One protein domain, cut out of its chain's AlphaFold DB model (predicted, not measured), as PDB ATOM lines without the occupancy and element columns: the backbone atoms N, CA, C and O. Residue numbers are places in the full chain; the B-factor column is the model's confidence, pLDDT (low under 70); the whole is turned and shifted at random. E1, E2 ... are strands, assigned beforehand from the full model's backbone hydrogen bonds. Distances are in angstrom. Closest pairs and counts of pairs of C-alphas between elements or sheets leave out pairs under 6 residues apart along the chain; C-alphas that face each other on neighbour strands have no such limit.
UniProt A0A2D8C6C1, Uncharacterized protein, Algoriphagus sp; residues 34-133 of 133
ATOM      1  N   ILE A  34      20.191  25.328 -40.389       79.62
ATOM      2  CA  ILE A  34      19.477  24.081 -40.137       79.62
ATOM      3  C   ILE A  34      17.966  24.352 -40.141       79.62
ATOM      4  O   ILE A  34      17.471  25.151 -39.347       79.62
ATOM      5  N   ARG A  35      17.233  23.657 -41.020       87.12
ATOM      6  CA  ARG A  35      15.761  23.709 -41.128       87.12
ATOM      7  C   ARG A  35      15.065  22.494 -40.540       87.12
ATOM      8  O   ARG A  35      13.910  22.595 -40.150       87.12
ATOM      9  N   HIS A  36      15.730  21.346 -40.549       92.88
ATOM     10  CA  HIS A  36      15.205  20.119 -39.973       92.88
ATOM     11  C   HIS A  36      16.290  19.400 -39.186       92.88
ATOM     12  O   HIS A  36      17.466  19.415 -39.555       92.88
ATOM     13  N   PHE A  37      15.847  18.767 -38.108       95.56
ATOM     14  CA  PHE A  37      16.600  17.812 -37.322       95.56
ATOM     15  C   PHE A  37      15.628  16.706 -36.913       95.56
ATOM     16  O   PHE A  37      14.574  16.983 -36.343       95.56
ATOM     17  N   SER A  38      15.956  15.467 -37.241       96.19
ATOM     18  CA  SER A  38      15.134  14.300 -36.934       96.19
ATOM     19  C   SER A  38      16.018  13.083 -36.729       96.19
ATOM     20  O   SER A  38      17.139  13.034 -37.233       96.19
ATOM     21  N   GLY A  39      15.505  12.080 -36.031       97.12
ATOM     22  CA  GLY A  39      16.209  10.821 -35.885       97.12
ATOM     23  C   GLY A  39      15.291   9.684 -35.478       97.12
ATOM     24  O   GLY A  39      14.212   9.906 -34.931       97.12
ATOM     25  N   THR A  40      15.759   8.473 -35.737       97.50
ATOM     26  CA  THR A  40      15.094   7.217 -35.419       97.50
ATOM     27  C   THR A  40      16.083   6.316 -34.699       97.50
ATOM     28  O   THR A  40      17.213   6.121 -35.147       97.50
ATOM     29  N   ILE A  41      15.639   5.742 -33.584       96.75
ATOM     30  CA  ILE A  41      16.377   4.709 -32.861       96.75
ATOM     31  C   ILE A  41      15.648   3.392 -33.083       96.75
ATOM     32  O   ILE A  41      14.428   3.323 -32.950       96.75
ATOM     33  N   THR A  42      16.374   2.342 -33.452       96.19
ATOM     34  CA  THR A  42      15.790   1.020 -33.710       96.19
ATOM     35  C   THR A  42      16.586  -0.056 -32.998       96.19
ATOM     36  O   THR A  42      17.800  -0.130 -33.154       96.19
ATOM     37  N   ALA A  43      15.902  -0.918 -32.252       95.44
ATOM     38  CA  ALA A  43      16.464  -2.155 -31.727       95.44
ATOM     39  C   ALA A  43      15.910  -3.332 -32.539       95.44
ATOM     40  O   ALA A  43      14.702  -3.442 -32.734       95.44
ATOM     41  N   THR A  44      16.789  -4.206 -33.021       93.56
ATOM     42  CA  THR A  44      16.422  -5.380 -33.825       93.56
ATOM     43  C   THR A  44      17.142  -6.621 -33.317       93.56
ATOM     44  O   THR A  44      18.256  -6.533 -32.802       93.56
ATOM     45  N   ASN A  45      16.527  -7.794 -33.478       92.38
ATOM     46  CA  ASN A  45      17.175  -9.088 -33.248       92.38
ATOM     47  C   ASN A  45      17.993  -9.563 -34.465       92.38
ATOM     48  O   ASN A  45      18.806 -10.477 -34.332       92.38
ATOM     49  N   ASN A  46      17.815  -8.923 -35.624       89.00
ATOM     50  CA  ASN A  46      18.508  -9.233 -36.864       89.00
ATOM     51  C   ASN A  46      19.005  -7.943 -37.531       89.00
ATOM     52  O   ASN A  46      18.260  -7.226 -38.203       89.00
ATOM     53  N   GLY A  47      20.275  -7.626 -37.292       85.31
ATOM     54  CA  GLY A  47      20.941  -6.447 -37.820       85.31
ATOM     55  C   GLY A  47      21.152  -6.545 -39.330       85.31
ATOM     56  O   GLY A  47      22.136  -7.140 -39.775       85.31
ATOM     57  N   VAL A  48      20.246  -5.938 -40.101       85.88
ATOM     58  CA  VAL A  48      20.309  -5.854 -41.568       85.88
ATOM     59  C   VAL A  48      20.712  -4.458 -42.041       85.88
ATOM     60  O   VAL A  48      20.300  -3.459 -41.450       85.88
ATOM     61  N   SER A  49      21.510  -4.372 -43.105       81.56
ATOM     62  CA  SER A  49      21.977  -3.130 -43.725       81.56
ATOM     63  C   SER A  49      21.485  -2.951 -45.146       81.56
ATOM     64  O   SER A  49      21.235  -3.909 -45.871       81.56
ATOM     65  N   ILE A  50      21.365  -1.678 -45.531       76.88
ATOM     66  CA  ILE A  50      21.033  -1.259 -46.895       76.88
ATOM     67  C   ILE A  50      22.126  -1.732 -47.860       76.88
ATOM     68  O   ILE A  50      21.835  -2.058 -49.006       76.88
ATOM     69  N   ILE A  51      23.376  -1.804 -47.389       79.25
ATOM     70  CA  ILE A  51      24.491  -2.392 -48.128       79.25
ATOM     71  C   ILE A  51      24.549  -3.879 -47.749       79.25
ATOM     72  O   ILE A  51      24.912  -4.182 -46.612       79.25
ATOM     73  N   PRO A  52      24.236  -4.825 -48.656       79.25
ATOM     74  CA  PRO A  52      24.104  -6.242 -48.295       79.25
ATOM     75  C   PRO A  52      25.375  -6.863 -47.704       79.25
ATOM     76  O   PRO A  52      25.299  -7.721 -46.826       79.25
ATOM     77  N   ALA A  53      26.548  -6.406 -48.152       77.75
ATOM     78  CA  ALA A  53      27.841  -6.843 -47.623       77.75
ATOM     79  C   ALA A  53      28.058  -6.437 -46.155       77.75
ATOM     80  O   ALA A  53      28.935  -6.972 -45.484       77.75
ATOM     81  N   PHE A  54      27.279  -5.481 -45.651       81.50
ATOM     82  CA  PHE A  54      27.383  -4.952 -44.301       81.50
ATOM     83  C   PHE A  54      26.251  -5.512 -43.449       81.50
ATOM     84  O   PHE A  54      25.634  -4.725 -42.761       81.50
ATOM     85  N   ASN A  55      25.902  -6.801 -43.529       85.44
ATOM     86  CA  ASN A  55      24.889  -7.439 -42.668       85.44
ATOM     87  C   ASN A  55      25.542  -8.066 -41.415       85.44
ATOM     88  O   ASN A  55      26.624  -8.637 -41.512       85.44
ATOM     89  N   LEU A  56      24.908  -7.945 -40.236       85.06
ATOM     90  CA  LEU A  56      25.442  -8.449 -38.960       85.06
ATOM     91  C   LEU A  56      24.856  -9.818 -38.651       85.06
ATOM     92  O   LEU A  56      25.531 -10.660 -38.064       85.06
ATOM     93  N   GLY A  57      23.575 -10.011 -38.993       87.50
ATOM     94  CA  GLY A  57      22.834 -11.243 -38.713       87.50
ATOM     95  C   GLY A  57      22.590 -11.501 -37.222       87.50
ATOM     96  O   GLY A  57      22.300 -12.628 -36.836       87.50
ATOM     97  N   LYS A  58      22.767 -10.488 -36.363       90.81
ATOM     98  CA  LYS A  58      22.645 -10.579 -34.896       90.81
ATOM     99  C   LYS A  58      21.915  -9.363 -34.339       90.81
ATOM    100  O   LYS A  58      21.754  -8.370 -35.048       90.81
ATOM    101  N   ALA A  59      21.526  -9.421 -33.067       94.44
ATOM    102  CA  ALA A  59      20.856  -8.311 -32.401       94.44
ATOM    103  C   ALA A  59      21.694  -7.022 -32.440       94.44
ATOM    104  O   ALA A  59      22.902  -7.044 -32.178       94.44
ATOM    105  N   ALA A  60      21.046  -5.906 -32.762       95.62
ATOM    106  CA  ALA A  60      21.697  -4.636 -33.041       95.62
ATOM    107  C   ALA A  60      20.817  -3.435 -32.667       95.62
ATOM    108  O   ALA A  60      19.590  -3.541 -32.608       95.62
ATOM    109  N   ALA A  61      21.469  -2.298 -32.449       96.44
ATOM    110  CA  ALA A  61      20.853  -1.000 -32.226       96.44
ATOM    111  C   ALA A  61      21.309  -0.014 -33.312       96.44
ATOM    112  O   ALA A  61      22.506   0.102 -33.596       96.44
ATOM    113  N   PHE A  62      20.355   0.672 -33.936       95.94
ATOM    114  CA  PHE A  62      20.580   1.652 -34.997       95.94
ATOM    115  C   PHE A  62      20.197   3.041 -34.510       95.94
ATOM    116  O   PHE A  62      19.186   3.206 -33.828       95.94
ATOM    117  N   PHE A  63      20.995   4.022 -34.910       96.88
ATOM    118  CA  PHE A  63      20.775   5.439 -34.684       96.88
ATOM    119  C   PHE A  63      20.880   6.132 -36.037       96.88
ATOM    120  O   PHE A  63      21.978   6.422 -36.514       96.88
ATOM    121  N   ASP A  64      19.731   6.359 -36.657       96.81
ATOM    122  CA  ASP A  64      19.637   7.045 -37.937       96.81
ATOM    123  C   ASP A  64      19.227   8.484 -37.665       96.81
ATOM    124  O   ASP A  64      18.160   8.735 -37.108       96.81
ATOM    125  N   LEU A  65      20.077   9.437 -38.023       97.50
ATOM    126  CA  LEU A  65      19.822  10.857 -37.817       97.50
ATOM    127  C   LEU A  65      19.756  11.564 -39.169       97.50
ATOM    128  O   LEU A  65      20.307  11.106 -40.167       97.50
ATOM    129  N   SER A  66      19.092  12.709 -39.188       97.12
ATOM    130  CA  SER A  66      18.996  13.581 -40.347       97.12
ATOM    131  C   SER A  66      18.985  15.024 -39.876       97.12
ATOM    132  O   SER A  66      18.157  15.418 -39.052       97.12
ATOM    133  N   VAL A  67      19.927  15.807 -40.383       96.75
ATOM    134  CA  VAL A  67      20.015  17.241 -40.142       96.75
ATOM    135  C   VAL A  67      20.256  17.947 -41.461       96.75
ATOM    136  O   VAL A  67      21.087  17.531 -42.267       96.75
ATOM    137  N   GLY A  68      19.557  19.045 -41.711       94.62
ATOM    138  CA  GLY A  68      19.766  19.745 -42.967       94.62
ATOM    139  C   GLY A  68      19.009  21.045 -43.112       94.62
ATOM    140  O   GLY A  68      18.064  21.356 -42.388       94.62
ATOM    141  N   GLY A  69      19.460  21.816 -44.089       91.50
ATOM    142  CA  GLY A  69      18.884  23.089 -44.479       91.50
ATOM    143  C   GLY A  69      18.100  22.975 -45.780       91.50
ATOM    144  O   GLY A  69      17.409  21.993 -46.054       91.50
ATOM    145  N   GLU A  70      18.205  24.009 -46.613       89.56
ATOM    146  CA  GLU A  70      17.516  24.036 -47.904       89.56
ATOM    147  C   GLU A  70      18.048  23.033 -48.925       89.56
ATOM    148  O   GLU A  70      17.286  22.400 -49.667       89.56
ATOM    149  N   ARG A  71      19.378  23.024 -49.029       91.81
ATOM    150  CA  ARG A  71      20.139  22.417 -50.119       91.81
ATOM    151  C   ARG A  71      21.048  21.321 -49.603       91.81
ATOM    152  O   ARG A  71      21.100  20.277 -50.240       91.81
ATOM    153  N   LEU A  72      21.727  21.563 -48.483       94.62
ATOM    154  CA  LEU A  72      22.619  20.608 -47.837       94.62
ATOM    155  C   LEU A  72      21.875  19.831 -46.746       94.62
ATOM    156  O   LEU A  72      21.229  20.446 -45.895       94.62
ATOM    157  N   SER A  73      22.007  18.508 -46.754       95.88
ATOM    158  CA  SER A  73      21.662  17.637 -45.632       95.88
ATOM    159  C   SER A  73      22.823  16.708 -45.291       95.88
ATOM    160  O   SER A  73      23.647  16.365 -46.147       95.88
ATOM    161  N   PHE A  74      22.865  16.330 -44.022       97.06
ATOM    162  CA  PHE A  74      23.762  15.352 -43.450       97.06
ATOM    163  C   PHE A  74      22.939  14.312 -42.691       97.06
ATOM    164  O   PHE A  74      22.180  14.643 -41.781       97.06
ATOM    165  N   ASP A  75      23.070  13.054 -43.088       96.69
ATOM    166  CA  ASP A  75      22.211  11.968 -42.636       96.69
ATOM    167  C   ASP A  75      23.070  10.795 -42.135       96.69
ATOM    168  O   ASP A  75      23.300   9.824 -42.868       96.69
ATOM    169  N   PRO A  76      23.649  10.903 -40.925       97.00
ATOM    170  CA  PRO A  76      24.511   9.862 -40.397       97.00
ATOM    171  C   PRO A  76      23.690   8.678 -39.883       97.00
ATOM    172  O   PRO A  76      22.681   8.833 -39.194       97.00
ATOM    173  N   MET A  77      24.178   7.481 -40.185       96.12
ATOM    174  CA  MET A  77      23.644   6.215 -39.700       96.12
ATOM    175  C   MET A  77      24.709   5.539 -38.849       96.12
ATOM    176  O   MET A  77      25.748   5.124 -39.373       96.12
ATOM    177  N   PHE A  78      24.455   5.400 -37.552       96.44
ATOM    178  CA  PHE A  78      25.342   4.686 -36.643       96.44
ATOM    179  C   PHE A  78      24.717   3.370 -36.225       96.44
ATOM    180  O   PHE A  78      23.583   3.324 -35.750       96.44
ATOM    181  N   ARG A  79      25.463   2.280 -36.386       95.19
ATOM    182  CA  ARG A  79      24.973   0.944 -36.065       95.19
ATOM    183  C   ARG A  79      25.914   0.244 -35.112       95.19
ATOM    184  O   ARG A  79      27.126   0.220 -35.330       95.19
ATOM    185  N   PHE A  80      25.326  -0.373 -34.100       95.81
ATOM    186  CA  PHE A  80      26.028  -1.083 -33.045       95.81
ATOM    187  C   PHE A  80      25.431  -2.475 -32.883       95.81
ATOM    188  O   PHE A  80      24.221  -2.660 -33.009       95.81
ATOM    189  N   GLY A  81      26.269  -3.459 -32.573       94.19
ATOM    190  CA  GLY A  81      25.775  -4.712 -32.015       94.19
ATOM    191  C   GLY A  81      25.146  -4.463 -30.643       94.19
ATOM    192  O   GLY A  81      25.490  -3.502 -29.957       94.19
ATOM    193  N   MET A  82      24.250  -5.348 -30.199       92.62
ATOM    194  CA  MET A  82      23.633  -5.234 -28.864       92.62
ATOM    195  C   MET A  82      24.657  -5.341 -27.715       92.62
ATOM    196  O   MET A  82      24.385  -4.958 -26.585       92.62
ATOM    197  N   ASN A  83      25.865  -5.825 -28.012       90.62
ATOM    198  CA  ASN A  83      27.027  -5.813 -27.122       90.62
ATOM    199  C   ASN A  83      27.756  -4.452 -27.065       90.62
ATOM    200  O   ASN A  83      28.832  -4.372 -26.480       90.62
ATOM    201  N   GLY A  84      27.236  -3.415 -27.727       90.31
ATOM    202  CA  GLY A  84      27.825  -2.077 -27.790       90.31
ATOM    203  C   GLY A  84      28.988  -1.927 -28.774       90.31
ATOM    204  O   GLY A  84      29.466  -0.812 -28.972       90.31
ATOM    205  N   LYS A  85      29.446  -3.004 -29.431       92.81
ATOM    206  CA  LYS A  85      30.517  -2.899 -30.433       92.81
ATOM    207  C   LYS A  85      30.010  -2.132 -31.663       92.81
ATOM    208  O   LYS A  85      28.926  -2.464 -32.157       92.81
ATOM    209  N   PRO A  86      30.770  -1.155 -32.192       93.88
ATOM    210  CA  PRO A  86      30.398  -0.505 -33.436       93.88
ATOM    211  C   PRO A  86      30.447  -1.527 -34.564       93.88
ATOM    212  O   PRO A  86      31.285  -2.430 -34.579       93.88
ATOM    213  N   TRP A  87      29.501  -1.402 -35.481       93.31
ATOM    214  CA  TRP A  87      29.334  -2.345 -36.572       93.31
ATOM    215  C   TRP A  87      29.469  -1.655 -37.923       93.31
ATOM    216  O   TRP A  87      30.306  -2.050 -38.729       93.31
ATOM    217  N   SER A  88      28.704  -0.594 -38.168       94.31
ATOM    218  CA  SER A  88      28.880   0.192 -39.387       94.31
ATOM    219  C   SER A  88      28.452   1.629 -39.188       94.31
ATOM    220  O   SER A  88      27.380   1.863 -38.622       94.31
ATOM    221  N   PHE A  89      29.226   2.562 -39.730       95.25
ATOM    222  CA  PHE A  89      28.873   3.977 -39.781       95.25
ATOM    223  C   PHE A  89      28.761   4.419 -41.233       95.25
ATOM    224  O   PHE A  89      29.662   4.154 -42.023       95.25
ATOM    225  N   ILE A  90      27.665   5.082 -41.594       95.12
ATOM    226  CA  ILE A  90      27.447   5.576 -42.958       95.12
ATOM    227  C   ILE A  90      27.092   7.054 -42.877       95.12
ATOM    228  O   ILE A  90      26.106   7.424 -42.247       95.12
ATOM    229  N   LEU A  91      27.919   7.900 -43.486       95.81
ATOM    230  CA  LEU A  91      27.846   9.351 -43.351       95.81
ATOM    231  C   LEU A  91      27.352   9.972 -44.658       95.81
ATOM    232  O   LEU A  91      28.150  10.325 -45.525       95.81
ATOM    233  N   TRP A  92      26.037  10.093 -44.826       95.62
ATOM    234  CA  TRP A  92      25.467  10.615 -46.068       95.62
ATOM    235  C   TRP A  92      25.481  12.137 -46.101       95.62
ATOM    236  O   TRP A  92      24.802  12.792 -45.316       95.62
ATOM    237  N   TRP A  93      26.188  12.696 -47.074       97.19
ATOM    238  CA  TRP A  93      26.114  14.104 -47.440       97.19
ATOM    239  C   TRP A  93      25.321  14.243 -48.728       97.19
ATOM    240  O   TRP A  93      25.593  13.537 -49.701       97.19
ATOM    241  N   ARG A  94      24.353  15.159 -48.759       95.88
ATOM    242  CA  ARG A  94      23.530  15.416 -49.947       95.88
ATOM    243  C   ARG A  94      23.396  16.911 -50.180       95.88
ATOM    244  O   ARG A  94      22.943  17.636 -49.302       95.88
ATOM    245  N   TYR A  95      23.761  17.371 -51.370       96.12
ATOM    246  CA  TYR A  95      23.654  18.762 -51.787       96.12
ATOM    247  C   TYR A  95      22.812  18.902 -53.057       96.12
ATOM    248  O   TYR A  95      23.157  18.383 -54.121       96.12
ATOM    249  N   LYS A  96      21.704  19.640 -52.962       95.88
ATOM    250  CA  LYS A  96      20.839  19.979 -54.100       95.88
ATOM    251  C   LYS A  96      21.491  21.082 -54.940       95.88
ATOM    252  O   LYS A  96      21.376  22.268 -54.615       95.88
ATOM    253  N   ILE A  97      22.145  20.678 -56.030       96.31
ATOM    254  CA  ILE A  97      22.747  21.575 -57.026       96.31
ATOM    255  C   ILE A  97      21.635  22.370 -57.717       96.31
ATOM    256  O   ILE A  97      21.634  23.602 -57.696       96.31
ATOM    257  N   ILE A  98      20.638  21.661 -58.252       94.69
ATOM    258  CA  ILE A  98      19.462  22.258 -58.890       94.69
ATOM    259  C   ILE A  98      18.232  21.873 -58.075       94.69
ATOM    260  O   ILE A  98      17.975  20.693 -57.836       94.69
ATOM    261  N   LYS A  99      17.479  22.884 -57.638       90.50
ATOM    262  CA  LYS A  99      16.253  22.740 -56.853       90.50
ATOM    263  C   LYS A  99      15.139  23.533 -57.538       90.50
ATOM    264  O   LYS A  99      14.844  24.651 -57.129       90.50
ATOM    265  N   ASP A 100      14.562  22.958 -58.586       92.38
ATOM    266  CA  ASP A 100      13.414  23.522 -59.297       92.38
ATOM    267  C   ASP A 100      12.242  22.521 -59.322       92.38
ATOM    268  O   ASP A 100      12.405  21.335 -59.032       92.38
ATOM    269  N   LYS A 101      11.034  23.003 -59.629       89.81
ATOM    270  CA  LYS A 101       9.799  22.205 -59.656       89.81
ATOM    271  C   LYS A 101       9.782  21.178 -60.786       89.81
ATOM    272  O   LYS A 101       9.204  20.111 -60.619       89.81
ATOM    273  N   LYS A 102      10.368  21.510 -61.942       94.50
ATOM    274  CA  LYS A 102      10.365  20.643 -63.133       94.50
ATOM    275  C   LYS A 102      11.590  19.734 -63.208       94.50
ATOM    276  O   LYS A 102      11.520  18.677 -63.826       94.50
ATOM    277  N   PHE A 103      12.699  20.143 -62.596       95.38
ATOM    278  CA  PHE A 103      13.953  19.404 -62.620       95.38
ATOM    279  C   PHE A 103      14.740  19.617 -61.326       95.38
ATOM    280  O   PHE A 103      14.849  20.734 -60.818       95.38
ATOM    281  N   SER A 104      15.329  18.543 -60.804       94.00
ATOM    282  CA  SER A 104      16.207  18.617 -59.643       94.00
ATOM    283  C   SER A 104      17.445  17.758 -59.852       94.00
ATOM    284  O   SER A 104      17.364  16.664 -60.408       94.00
ATOM    285  N   LEU A 105      18.584  18.266 -59.392       96.81
ATOM    286  CA  LEU A 105      19.870  17.585 -59.440       96.81
ATOM    287  C   LEU A 105      20.499  17.645 -58.054       96.81
ATOM    288  O   LEU A 105      20.665  18.729 -57.490       96.81
ATOM    289  N   THR A 106      20.864  16.485 -57.521       96.44
ATOM    290  CA  THR A 106      21.502  16.350 -56.209       96.44
ATOM    291  C   THR A 106      22.814  15.601 -56.378       96.44
ATOM    292  O   THR A 106      22.836  14.542 -56.997       96.44
ATOM    293  N   ALA A 107      23.890  16.143 -55.818       97.38
ATOM    294  CA  ALA A 107      25.146  15.426 -55.645       97.38
ATOM    295  C   ALA A 107      25.262  14.962 -54.195       97.38
ATOM    296  O   ALA A 107      24.770  15.629 -53.284       97.38
ATOM    297  N   GLY A 108      25.914  13.828 -53.972       95.19
ATOM    298  CA  GLY A 108      26.134  13.320 -52.629       95.19
ATOM    299  C   GLY A 108      27.440  12.560 -52.497       95.19
ATOM    300  O   GLY A 108      27.996  12.089 -53.486       95.19
ATOM    301  N   ALA A 109      27.909  12.457 -51.259       95.75
ATOM    302  CA  ALA A 109      29.065  11.666 -50.863       95.75
ATOM    303  C   ALA A 109      28.684  10.816 -49.650       95.75
ATOM    304  O   ALA A 109      27.944  11.278 -48.782       95.75
ATOM    305  N   HIS A 110      29.173   9.578 -49.590       93.69
ATOM    306  CA  HIS A 110      28.813   8.648 -48.519       93.69
ATOM    307  C   HIS A 110      30.001   7.810 -48.027       93.69
ATOM    308  O   HIS A 110      30.090   6.614 -48.313       93.69
ATOM    309  N   PRO A 111      30.936   8.405 -47.264       93.69
ATOM    310  CA  PRO A 111      31.923   7.623 -46.534       93.69
ATOM    311  C   PRO A 111      31.213   6.592 -45.655       93.69
ATOM    312  O   PRO A 111      30.315   6.932 -44.877       93.69
ATOM    313  N   ALA A 112      31.594   5.331 -45.817       92.56
ATOM    314  CA  ALA A 112      31.028   4.225 -45.074       92.56
ATOM    315  C   ALA A 112      32.166   3.429 -44.443       92.56
ATOM    316  O   ALA A 112      33.144   3.129 -45.117       92.56
ATOM    317  N   PHE A 113      32.018   3.115 -43.162       92.88
ATOM    318  CA  PHE A 113      32.992   2.381 -42.370       92.88
ATOM    319  C   PHE A 113      32.351   1.082 -41.910       92.88
ATOM    320  O   PHE A 113      31.293   1.113 -41.269       92.88
ATOM    321  N   LEU A 114      32.986  -0.046 -42.215       92.00
ATOM    322  CA  LEU A 114      32.548  -1.360 -41.753       92.00
ATOM    323  C   LEU A 114      33.535  -1.909 -40.727       92.00
ATOM    324  O   LEU A 114      34.654  -2.283 -41.073       92.00
ATOM    325  N   PHE A 115      33.080  -2.040 -39.487       92.06
ATOM    326  CA  PHE A 115      33.884  -2.560 -38.393       92.06
ATOM    327  C   PHE A 115      33.759  -4.076 -38.279       92.06
ATOM    328  O   PHE A 115      32.656  -4.628 -38.272       92.06
ATOM    329  N   GLN A 116      34.895  -4.755 -38.159       87.56
ATOM    330  CA  GLN A 116      34.942  -6.201 -37.977       87.56
ATOM    331  C   GLN A 116      36.245  -6.654 -37.323       87.56
ATOM    332  O   GLN A 116      37.301  -6.057 -37.516       87.56
ATOM    333  N   ASP A 117      36.163  -7.754 -36.579       87.12
ATOM    334  CA  ASP A 117      37.343  -8.484 -36.128       87.12
ATOM    335  C   ASP A 117      37.912  -9.255 -37.332       87.12
ATOM    336  O   ASP A 117      37.231 -10.129 -37.879       87.12
ATOM    337  N   ARG A 118      39.140  -8.942 -37.754       86.19
ATOM    338  CA  ARG A 118      39.864  -9.668 -38.810       86.19
ATOM    339  C   ARG A 118      41.246 -10.083 -38.340       86.19
ATOM    340  O   ARG A 118      41.855  -9.441 -37.490       86.19
ATOM    341  N   GLU A 119      41.728 -11.171 -38.919       89.25
ATOM    342  CA  GLU A 119      43.130 -11.555 -38.834       89.25
ATOM    343  C   GLU A 119      43.919 -10.711 -39.833       89.25
ATOM    344  O   GLU A 119      43.577 -10.646 -41.016       89.25
ATOM    345  N   VAL A 120      44.933 -10.013 -39.334       87.62
ATOM    346  CA  VAL A 120      45.779  -9.105 -40.107       87.62
ATOM    347  C   VAL A 120      47.229  -9.471 -39.829       87.62
ATOM    348  O   VAL A 120      47.587  -9.758 -38.688       87.62
ATOM    349  N   VAL A 121      48.060  -9.483 -40.869       89.19
ATOM    350  CA  VAL A 121      49.497  -9.717 -40.712       89.19
ATOM    351  C   VAL A 121      50.157  -8.392 -40.352       89.19
ATOM    352  O   VAL A 121      50.124  -7.454 -41.149       89.19
ATOM    353  N   VAL A 122      50.749  -8.323 -39.165       86.75
ATOM    354  CA  VAL A 122      51.520  -7.173 -38.685       86.75
ATOM    355  C   VAL A 122      52.908  -7.681 -38.328       86.75
ATOM    356  O   VAL A 122      53.041  -8.613 -37.542       86.75
ATOM    357  N   ASP A 123      53.930  -7.127 -38.982       88.44
ATOM    358  CA  ASP A 123      55.336  -7.516 -38.805       88.44
ATOM    359  C   ASP A 123      55.618  -9.018 -39.013       88.44
ATOM    360  O   ASP A 123      56.513  -9.599 -38.408       88.44
ATOM    361  N   GLY A 124      54.856  -9.660 -39.905       88.12
ATOM    362  CA  GLY A 124      54.987 -11.089 -40.212       88.12
ATOM    363  C   GLY A 124      54.217 -12.019 -39.269       88.12
ATOM    364  O   GLY A 124      54.142 -13.214 -39.547       88.12
ATOM    365  N   GLU A 125      53.581 -11.490 -38.222       90.00
ATOM    366  CA  GLU A 125      52.732 -12.257 -37.309       90.00
ATOM    367  C   GLU A 125      51.243 -12.024 -37.584       90.00
ATOM    368  O   GLU A 125      50.794 -10.904 -37.834       90.00
ATOM    369  N   VAL A 126      50.453 -13.099 -37.518       89.88
ATOM    370  CA  VAL A 126      48.994 -13.020 -37.639       89.88
ATOM    371  C   VAL A 126      48.418 -12.553 -36.310       89.88
ATOM    372  O   VAL A 126      48.496 -13.255 -35.304       89.88
ATOM    373  N   GLN A 127      47.792 -11.382 -36.320       89.12
ATOM    374  CA  GLN A 127      47.147 -10.806 -35.152       89.12
ATOM    375  C   GLN A 127      45.666 -10.572 -35.427       89.12
ATOM    376  O   GLN A 127      45.265 -10.104 -36.496       89.12
ATOM    377  N   ARG A 128      44.826 -10.884 -34.440       87.62
ATOM    378  CA  ARG A 128      43.392 -10.604 -34.515       87.62
ATOM    379  C   ARG A 128      43.141  -9.172 -34.067       87.62
ATOM    380  O   ARG A 128      43.289  -8.859 -32.889       87.62
ATOM    381  N   MET A 129      42.743  -8.321 -35.005       85.38
ATOM    382  CA  MET A 129      42.540  -6.896 -34.770       85.38
ATOM    383  C   MET A 129      41.119  -6.467 -35.129       85.38
ATOM    384  O   MET A 129      40.490  -7.003 -36.043       85.38
ATOM    385  N   PHE A 130      40.621  -5.472 -34.400       85.75
ATOM    386  CA  PHE A 130      39.379  -4.792 -34.731       85.75
ATOM    387  C   PHE A 130      39.680  -3.690 -35.745       85.75
ATOM    388  O   PHE A 130      40.365  -2.720 -35.421       85.75
ATOM    389  N   VAL A 131      39.198  -3.854 -36.974       85.56
ATOM    390  CA  VAL A 131      39.526  -2.972 -38.101       85.56
ATOM    391  C   VAL A 131      38.268  -2.383 -38.725       85.56
ATOM    392  O   VAL A 131      37.199  -2.997 -38.693       85.56
ATOM    393  N   ALA A 132      38.409  -1.195 -39.310       85.81
ATOM    394  CA  ALA A 132      37.401  -0.583 -40.164       85.81
ATOM    395  C   ALA A 132      37.851  -0.694 -41.628       85.81
ATOM    396  O   ALA A 132      38.974  -0.299 -41.942       85.81
ATOM    397  N   ASN A 133      36.987  -1.236 -42.488       75.75
ATOM    398  CA  ASN A 133      37.140  -1.191 -43.949       75.75
ATOM    399  C   ASN A 133      36.373  -0.021 -44.551       75.75
ATOM    400  O   ASN A 133      35.324   0.341 -43.958       75.75
TER     401      ASN A 133
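This is residues 34 to 133 of the 133 residues of an uncharacterized protein of Algoriphagus sp (UniProt A0A2D8C6C1). One twisted sheet makes this domain: E1 to E4 lie side by side, E5 and E6 follow each other along the far side of E4, and the bent hairpin of E6 and E7 reaches away at one end. The printed part has 100 residues with no named helix and seven named strands, E1 to E7 in chain order, in a branched antiparallel sheet; the class is all strand. It is loose, with a radius of gyration of the C-alphas of 17.3 A, and elongated, spanning 58 by 32 by 23 A.

Begin at E1, residues 36 to 44, an edge strand; it forms a hairpin with E2, residues 60 to 68, with N 40 and O 64 2.8 A apart. On the other side of E2 is E3, residues 72 to 81, where N 63 and O 78 are 2.8 A apart. E4, residues 86 to 99, is next, with N 75 and O 92 2.8 A apart. On the other side of E4 from E3 find E5, residues 104 to 109, with N 95 and O 107 2.8 A apart, and E6, residues 112 to 122, with N 113 and O 89 2.8 A apart. E1 to E5 form a meander, each strand the antiparallel neighbour of the one before. E5 runs on into E6 at 25 degrees; E6 bends by 80 degrees at residue 117 and forms a hairpin with E7, residues 125 to 132, with N 118 and O 129 2.9 A apart.

Find C-alpha 36 at (15.205, 20.119, -39.973); from there E1 runs 26.3 A. E2 measures 26.4 A, E3 30.0 A, E4 35.9 A, E5 17.1 A and E6 24.3 A. E7 runs 19.5 A to C-alpha 132 at (37.401, -0.583, -40.164).

The C-alphas farthest apart, Lys 102 and Glu 125, are 59.5 A apart. The printed part has no cut, the link E1 to E2 is long, and no printed residue is under 70 in pLDDT.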